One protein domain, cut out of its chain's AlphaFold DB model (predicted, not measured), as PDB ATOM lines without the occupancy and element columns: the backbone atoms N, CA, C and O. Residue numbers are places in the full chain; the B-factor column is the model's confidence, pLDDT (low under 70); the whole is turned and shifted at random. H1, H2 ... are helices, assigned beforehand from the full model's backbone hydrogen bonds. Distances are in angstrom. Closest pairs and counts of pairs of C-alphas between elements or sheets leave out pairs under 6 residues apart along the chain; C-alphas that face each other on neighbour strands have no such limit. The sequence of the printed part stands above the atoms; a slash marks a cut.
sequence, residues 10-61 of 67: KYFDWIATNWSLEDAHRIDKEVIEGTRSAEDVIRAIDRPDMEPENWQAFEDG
ATOM      1  N   LYS A  10     143.490  96.873 179.578       91.62
ATOM      2  CA  LYS A  10     143.397  95.772 178.606       91.62
ATOM      3  C   LYS A  10     144.735  95.054 178.359       91.62
ATOM      4  O   LYS A  10     144.731  93.860 178.090       91.62
ATOM      5  N   TYR A  11     145.863  95.765 178.439       89.94
ATOM      6  CA  TYR A  11     147.198  95.184 178.258       89.94
ATOM      7  C   TYR A  11     147.694  94.536 179.544       89.94
ATOM      8  O   TYR A  11     148.304  93.477 179.484       89.94
ATOM      9  N   PHE A  12     147.373  95.129 180.698       91.31
ATOM     10  CA  PHE A  12     147.598  94.489 181.990       91.31
ATOM     11  C   PHE A  12     146.896  93.125 182.050       91.31
ATOM     12  O   PHE A  12     147.533  92.115 182.331       91.31
ATOM     13  N   ASP A  13     145.606  93.082 181.706       91.56
ATOM     14  CA  ASP A  13     144.809  91.852 181.713       91.56
ATOM     15  C   ASP A  13     145.333  90.832 180.694       91.56
ATOM     16  O   ASP A  13     145.355  89.631 180.970       91.56
ATOM     17  N   TRP A  14     145.791  91.300 179.525       89.81
ATOM     18  CA  TRP A  14     146.418  90.440 178.524       89.81
ATOM     19  C   TRP A  14     147.690  89.791 179.074       89.81
ATOM     20  O   TRP A  14     147.821  88.573 178.984       89.81
ATOM     21  N   ILE A  15     148.587  90.564 179.695       88.56
ATOM     22  CA  ILE A  15     149.821  90.037 180.300       88.56
ATOM     23  C   ILE A  15     149.479  89.069 181.434       88.56
ATOM     24  O   ILE A  15     150.018  87.967 181.481       88.56
ATOM     25  N   ALA A  16     148.531  89.434 182.302       90.31
ATOM     26  CA  ALA A  16     148.102  88.599 183.420       90.31
ATOM     27  C   ALA A  16     147.542  87.244 182.963       90.31
ATOM     28  O   ALA A  16     147.729  86.235 183.642       90.31
ATOM     29  N   THR A  17     146.861  87.232 181.814       87.81
ATOM     30  CA  THR A  17     146.232  86.039 181.238       87.81
ATOM     31  C   THR A  17     147.210  85.179 180.440       87.81
ATOM     32  O   THR A  17     147.126  83.956 180.506       87.81
ATOM     33  N   ASN A  18     148.101  85.796 179.659       84.88
ATOM     34  CA  ASN A  18     148.989  85.077 178.741       84.88
ATOM     35  C   ASN A  18     150.320  84.684 179.389       84.88
ATOM     36  O   ASN A  18     150.888  83.667 179.000       84.88
ATOM     37  N   TRP A  19     150.824  85.469 180.346       83.56
ATOM     38  CA  TRP A  19     152.069  85.184 181.063       83.56
ATOM     39  C   TRP A  19     151.769  84.861 182.525       83.56
ATOM     40  O   TRP A  19     151.693  83.693 182.899       83.56
ATOM     41  N   SER A  20     151.566  85.885 183.356       87.56
ATOM     42  CA  SER A  20     151.213  85.736 184.764       87.56
ATOM     43  C   SER A  20     150.776  87.069 185.377       87.56
ATOM     44  O   SER A  20     151.142  88.152 184.910       87.56
ATOM     45  N   LEU A  21     150.018  87.004 186.476       90.25
ATOM     46  CA  LEU A  21     149.658  88.194 187.252       90.25
ATOM     47  C   LEU A  21     150.899  88.896 187.842       90.25
ATOM     48  O   LEU A  21     150.909  90.120 187.965       90.25
ATOM     49  N   GLU A  22     151.952  88.142 188.181       90.81
ATOM     50  CA  GLU A  22     153.216  88.705 188.675       90.81
ATOM     51  C   GLU A  22     153.924  89.539 187.598       90.81
ATOM     52  O   GLU A  22     154.366  90.653 187.885       90.81
ATOM     53  N   ASP A  23     153.954  89.061 186.350       86.44
ATOM     54  CA  ASP A  23     154.511  89.810 185.219       86.44
ATOM     55  C   ASP A  23     153.709  91.073 184.918       86.44
ATOM     56  O   ASP A  23     154.290  92.135 184.691       86.44
ATOM     57  N   ALA A  24     152.378  90.995 184.988       89.56
ATOM     58  CA  ALA A  24     151.522  92.160 184.791       89.56
ATOM     59  C   ALA A  24     151.827  93.259 185.821       89.56
ATOM     60  O   ALA A  24     152.001  94.422 185.456       89.56
ATOM     61  N   HIS A  25     151.973  92.895 187.101       91.81
ATOM     62  CA  HIS A  25     152.350  93.838 188.155       91.81
ATOM     63  C   HIS A  25     153.780  94.365 188.013       91.81
ATOM     64  O   HIS A  25     154.017  95.546 188.277       91.81
ATOM     65  N   ARG A  26     154.734  93.524 187.594       91.94
ATOM     66  CA  ARG A  26     156.113  93.951 187.328       91.94
ATOM     67  C   ARG A  26     156.157  94.991 186.210       91.94
ATOM     68  O   ARG A  26     156.737  96.054 186.407       91.94
ATOM     69  N   ILE A  27     155.515  94.717 185.077       87.81
ATOM     70  CA  ILE A  27     155.512  95.612 183.915       87.81
ATOM     71  C   ILE A  27     154.763  96.910 184.223       87.81
ATOM     72  O   ILE A  27     155.241  97.984 183.870       87.81
ATOM     73  N   ASP A  28     153.624  96.847 184.919       91.19
ATOM     74  CA  ASP A  28     152.900  98.052 185.342       91.19
ATOM     75  C   ASP A  28     153.753  98.927 186.272       91.19
ATOM     76  O   ASP A  28     153.828 100.144 186.102       91.19
ATOM     77  N   LYS A  29     154.498  98.303 187.194       91.12
ATOM     78  CA  LYS A  29     155.465  99.006 188.039       91.12
ATOM     79  C   LYS A  29     156.591  99.645 187.219       91.12
ATOM     80  O   LYS A  29     156.895 100.810 187.453       91.12
ATOM     81  N   GLU A  30     157.176  98.933 186.254       89.75
ATOM     82  CA  GLU A  30     158.207  99.479 185.354       89.75
ATOM     83  C   GLU A  30     157.693 100.693 184.557       89.75
ATOM     84  O   GLU A  30     158.414 101.676 184.365       89.75
ATOM     85  N   VAL A  31     156.424 100.660 184.139       89.81
ATOM     86  CA  VAL A  31     155.763 101.787 183.467       89.81
ATOM     87  C   VAL A  31     155.585 102.973 184.417       89.81
ATOM     88  O   VAL A  31     155.937 104.096 184.052       89.81
ATOM     89  N   ILE A  32     155.103 102.742 185.642       88.88
ATOM     90  CA  ILE A  32     154.921 103.788 186.665       88.88
ATOM     91  C   ILE A  32     156.262 104.422 187.066       88.88
ATOM     92  O   ILE A  32     156.344 105.640 187.241       88.88
ATOM     93  N   GLU A  33     157.311 103.610 187.206       89.56
ATOM     94  CA  GLU A  33     158.672 104.049 187.542       89.56
ATOM     95  C   GLU A  33     159.396 104.693 186.345       89.56
ATOM     96  O   GLU A  33     160.449 105.309 186.521       89.56
ATOM     97  N   GLY A  34     158.827 104.601 185.138       85.81
ATOM     98  CA  GLY A  34     159.377 105.175 183.912       85.81
ATOM     99  C   GLY A  34     160.602 104.433 183.371       85.81
ATOM    100  O   GLY A  34     161.309 104.969 182.520       85.81
ATOM    101  N   THR A  35     160.869 103.215 183.849       86.88
ATOM    102  CA  THR A  35     161.939 102.347 183.332       86.88
ATOM    103  C   THR A  35     161.541 101.668 182.020       86.88
ATOM    104  O   THR A  35     162.413 101.247 181.259       86.88
ATOM    105  N   ARG A  36     160.237 101.621 181.718       83.50
ATOM    106  CA  ARG A  36     159.671 101.152 180.449       83.50
ATOM    107  C   ARG A  36     158.526 102.067 180.003       83.50
ATOM    108  O   ARG A  36     157.781 102.579 180.833       83.50
ATOM    109  N   SER A  37     158.358 102.286 178.697       88.12
ATOM    110  CA  SER A  37     157.209 103.048 178.187       88.12
ATOM    111  C   SER A  37     155.973 102.161 178.068       88.12
ATOM    112  O   SER A  37     156.051 101.043 177.556       88.12
ATOM    113  N   ALA A  38     154.805 102.690 178.448       87.75
ATOM    114  CA  ALA A  38     153.529 102.044 178.151       87.75
ATOM    115  C   ALA A  38     153.375 101.792 176.641       87.75
ATOM    116  O   ALA A  38     152.885 100.742 176.246       87.75
ATOM    117  N   GLU A  39     153.836 102.715 175.790       87.12
ATOM    118  CA  GLU A  39     153.753 102.566 174.332       87.12
ATOM    119  C   GLU A  39     154.576 101.385 173.810       87.12
ATOM    120  O   GLU A  39     154.143 100.728 172.867       87.12
ATOM    121  N   ASP A  40     155.719 101.080 174.429       84.62
ATOM    122  CA  ASP A  40     156.555  99.943 174.028       84.62
ATOM    123  C   ASP A  40     155.890  98.616 174.395       84.62
ATOM    124  O   ASP A  40     155.839  97.703 173.570       84.62
ATOM    125  N   VAL A  41     155.312  98.533 175.600       85.19
ATOM    126  CA  VAL A  41     154.537  97.366 176.048       85.19
ATOM    127  C   VAL A  41     153.346  97.136 175.121       85.19
ATOM    128  O   VAL A  41     153.141  96.035 174.619       85.19
ATOM    129  N   ILE A  42     152.591  98.200 174.842       88.25
ATOM    130  CA  ILE A  42     151.441  98.172 173.936       88.25
ATOM    131  C   ILE A  42     151.861  97.705 172.553       88.25
ATOM    132  O   ILE A  42     151.257  96.784 172.008       88.25
ATOM    133  N   ARG A  43     152.894  98.342 171.988       84.19
ATOM    134  CA  ARG A  43     153.366  98.037 170.645       84.19
ATOM    135  C   ARG A  43     153.728  96.575 170.555       84.19
ATOM    136  O   ARG A  43     153.315  95.946 169.600       84.19
ATOM    137  N   ALA A  44     154.473  96.039 171.509       78.94
ATOM    138  CA  ALA A  44     154.911  94.668 171.389       78.94
ATOM    139  C   ALA A  44     153.785  93.649 171.689       78.94
ATOM    140  O   ALA A  44     153.796  92.581 171.091       78.94
ATOM    141  N   ILE A  45     152.746  93.974 172.477       81.69
ATOM    142  CA  ILE A  45     151.540  93.120 172.604       81.69
ATOM    143  C   ILE A  45     150.684  93.154 171.327       81.69
ATOM    144  O   ILE A  45     150.225  92.116 170.865       81.69
ATOM    145  N   ASP A  46     150.486  94.332 170.731       83.31
ATOM    146  CA  ASP A  46     149.676  94.511 169.518       83.31
ATOM    147  C   ASP A  46     150.432  94.128 168.223       83.31
ATOM    148  O   ASP A  46     149.982  94.463 167.124       83.31
ATOM    149  N   ARG A  47     151.584  93.445 168.313       71.25
ATOM    150  CA  ARG A  47     152.373  93.020 167.147       71.25
ATOM    151  C   ARG A  47     151.835  91.701 166.580       71.25
ATOM    152  O   ARG A  47     152.007  90.658 167.201       71.25
ATOM    153  N   PRO A  48     151.226  91.709 165.378       59.66
ATOM    154  CA  PRO A  48     150.693  90.497 164.751       59.66
ATOM    155  C   PRO A  48     151.789  89.562 164.212       59.66
ATOM    156  O   PRO A  48     151.494  88.440 163.817       59.66
ATOM    157  N   ASP A  49     153.037  90.033 164.153       64.75
ATOM    158  CA  ASP A  49     154.230  89.310 163.701       64.75
ATOM    159  C   ASP A  49     154.994  88.615 164.840       64.75
ATOM    160  O   ASP A  49     155.966  87.913 164.570       64.75
ATOM    161  N   MET A  50     154.590  88.809 166.099       62.09
ATOM    162  CA  MET A  50     155.307  88.292 167.260       62.09
ATOM    163  C   MET A  50     154.377  87.415 168.094       62.09
ATOM    164  O   MET A  50     153.459  87.903 168.747       62.09
ATOM    165  N   GLU A  51     154.594  86.099 168.046       62.94
ATOM    166  CA  GLU A  51     153.820  85.176 168.877       62.94
ATOM    167  C   GLU A  51     154.044  85.477 170.373       62.94
ATOM    168  O   GLU A  51     155.162  85.838 170.758       62.94
ATOM    169  N   PRO A  52     153.018  85.323 171.234       59.84
ATOM    170  CA  PRO A  52     153.091  85.648 172.665       59.84
ATOM    171  C   PRO A  52     154.241  84.970 173.422       59.84
ATOM    172  O   PRO A  52     154.695  85.487 174.438       59.84
ATOM    173  N   GLU A  53     154.718  83.826 172.933       62.34
ATOM    174  CA  GLU A  53     155.864  83.082 173.469       62.34
ATOM    175  C   GLU A  53     157.223  83.751 173.188       62.34
ATOM    176  O   GLU A  53     158.142  83.670 174.002       62.34
ATOM    177  N   ASN A  54     157.343  84.495 172.084       64.38
ATOM    178  CA  ASN A  54     158.576  85.188 171.683       64.38
ATOM    179  C   ASN A  54     158.828  86.476 172.479       64.38
ATOM    180  O   ASN A  54     159.868  87.123 172.351       64.38
ATOM    181  N   TRP A  55     157.870  86.853 173.313       64.19
ATOM    182  CA  TRP A  55     157.927  88.032 174.153       64.19
ATOM    183  C   TRP A  55     158.811  87.840 175.388       64.19
ATOM    184  O   TRP A  55     159.566  88.744 175.735       64.19
ATOM    185  N   GLN A  56     158.794  86.653 176.003       62.75
ATOM    186  CA  GLN A  56     159.731  86.320 177.082       62.75
ATOM    187  C   GLN A  56     161.175  86.426 176.569       62.75
ATOM    188  O   GLN A  56     162.020  87.066 177.190       62.75
ATOM    189  N   ALA A  57     161.424  85.903 175.362       65.00
ATOM    190  CA  ALA A  57     162.706  86.047 174.684       65.00
ATOM    191  C   ALA A  57     163.047  87.526 174.426       65.00
ATOM    192  O   ALA A  57     164.196  87.934 174.588       65.00
ATOM    193  N   PHE A  58     162.057  88.354 174.074       64.44
ATOM    194  CA  PHE A  58     162.252  89.795 173.935       64.44
ATOM    195  C   PHE A  58     162.647  90.478 175.253       64.44
ATOM    196  O   PHE A  58     163.523  91.346 175.254       64.44
ATOM    197  N   GLU A  59     162.068  90.089 176.387       63.47
ATOM    198  CA  GLU A  59     162.509  90.592 177.694       63.47
ATOM    199  C   GLU A  59     163.930  90.138 178.053       63.47
ATOM    200  O   GLU A  59     164.706  90.946 178.561       63.47
ATOM    201  N   ASP A  60     164.310  88.916 177.672       67.44
ATOM    202  CA  ASP A  60     165.671  88.376 177.820       67.44
ATOM    203  C   ASP A  60     166.693  88.983 176.834       67.44
ATOM    204  O   ASP A  60     167.864  88.599 176.800       67.44
ATOM    205  N   GLY A  61     166.275  89.971 176.037       62.56
ATOM    206  CA  GLY A  61     167.145  90.735 175.143       62.56
ATOM    207  C   GLY A  61     167.245  90.181 173.724       62.56
ATOM    208  O   GLY A  61     167.978  90.742 172.907       62.56
TER     209      GLY A  61
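What this domain is: This is residues 10 to 61 of the 67 residues of an uncharacterized protein of Terrabacter sp. Soil811 (UniProt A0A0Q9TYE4). Three short helices, H1, H2 and H3, run back and forth with their centres at the corners of a triangle, splayed rather than side by side, and a shorter fourth helix, H4, lies off to one side near H3. H1 and H2 make a helical hairpin; H3 turns back from the end of H2, and an eight-residue link then leads to H4, which touches no other helix. The printed part has 52 residues with four named helices, in the order H1, H2, H3, H4, and no named strand; the class is all helix. The whole is compact, with a radius of gyration of the C-alphas of 10.3 A, and its outline is rounded, spanning 28 by 21 by 19 A.

How they stand to each other: Start with H1, residues 10 to 18, and go over the tight link to H2, residues 21 to 33. These two touch and form a hairpin; look at Ala 16 and Ala 24, whose C-alphas are their closest, 5.1 A apart. They run opposite ways at a tilt of 37 degrees, only just steep. Another tight link leads to H3, residues 38 to 45, which is close to H2 but not clearly touching. Their closest C-alphas are those of Val 31 and Ala 38, 5.8 A apart, and they run opposite ways at a tilt of 35.4 degrees, only just steep. H3 only just touches H1, with 3 pairs of C-alphas within 8 A; the closest are those of Tyr 11 and Ile 42, 6.8 A apart. H1 and H3 run the same way at a steep tilt of 45 degrees. Last comes H4, residues 54 to 59, close to H3 but not clearly touching. The closest C-alphas of H3 and H4 are those of Ala 44 and Trp 55, 7.8 A apart, and the two run opposite ways at a shallow tilt of 29 degrees. H4 is apart from H1 and from H2. In H1, H2, H3 and H4 every pair of O i and N i+4 is within hydrogen-bond range.

Where its parts are: Find C-alpha 10 at (143.397, 95.772, 178.606); from there H1 runs 12.1 A to C-alpha 18. H2, the longest helix, begins at C-alpha 21 at (149.658, 88.194, 187.252) and reaches C-alpha 33 after 18.2 A. H3 covers 10.7 A from C-alpha 38 to C-alpha 45. H4 covers 9.0 A and ends at C-alpha 59 at (162.509, 90.592, 177.694).

The domain as a whole: The two C-alphas farthest apart are those of Glu 33 and Asp 49, 28.4 A. The printed part has no cut and no long link. In the B-factor column, the mean pLDDT of the printed part is 80.9; look at residues 48 to 61, which are under 70, and at H4, with a mean of 64.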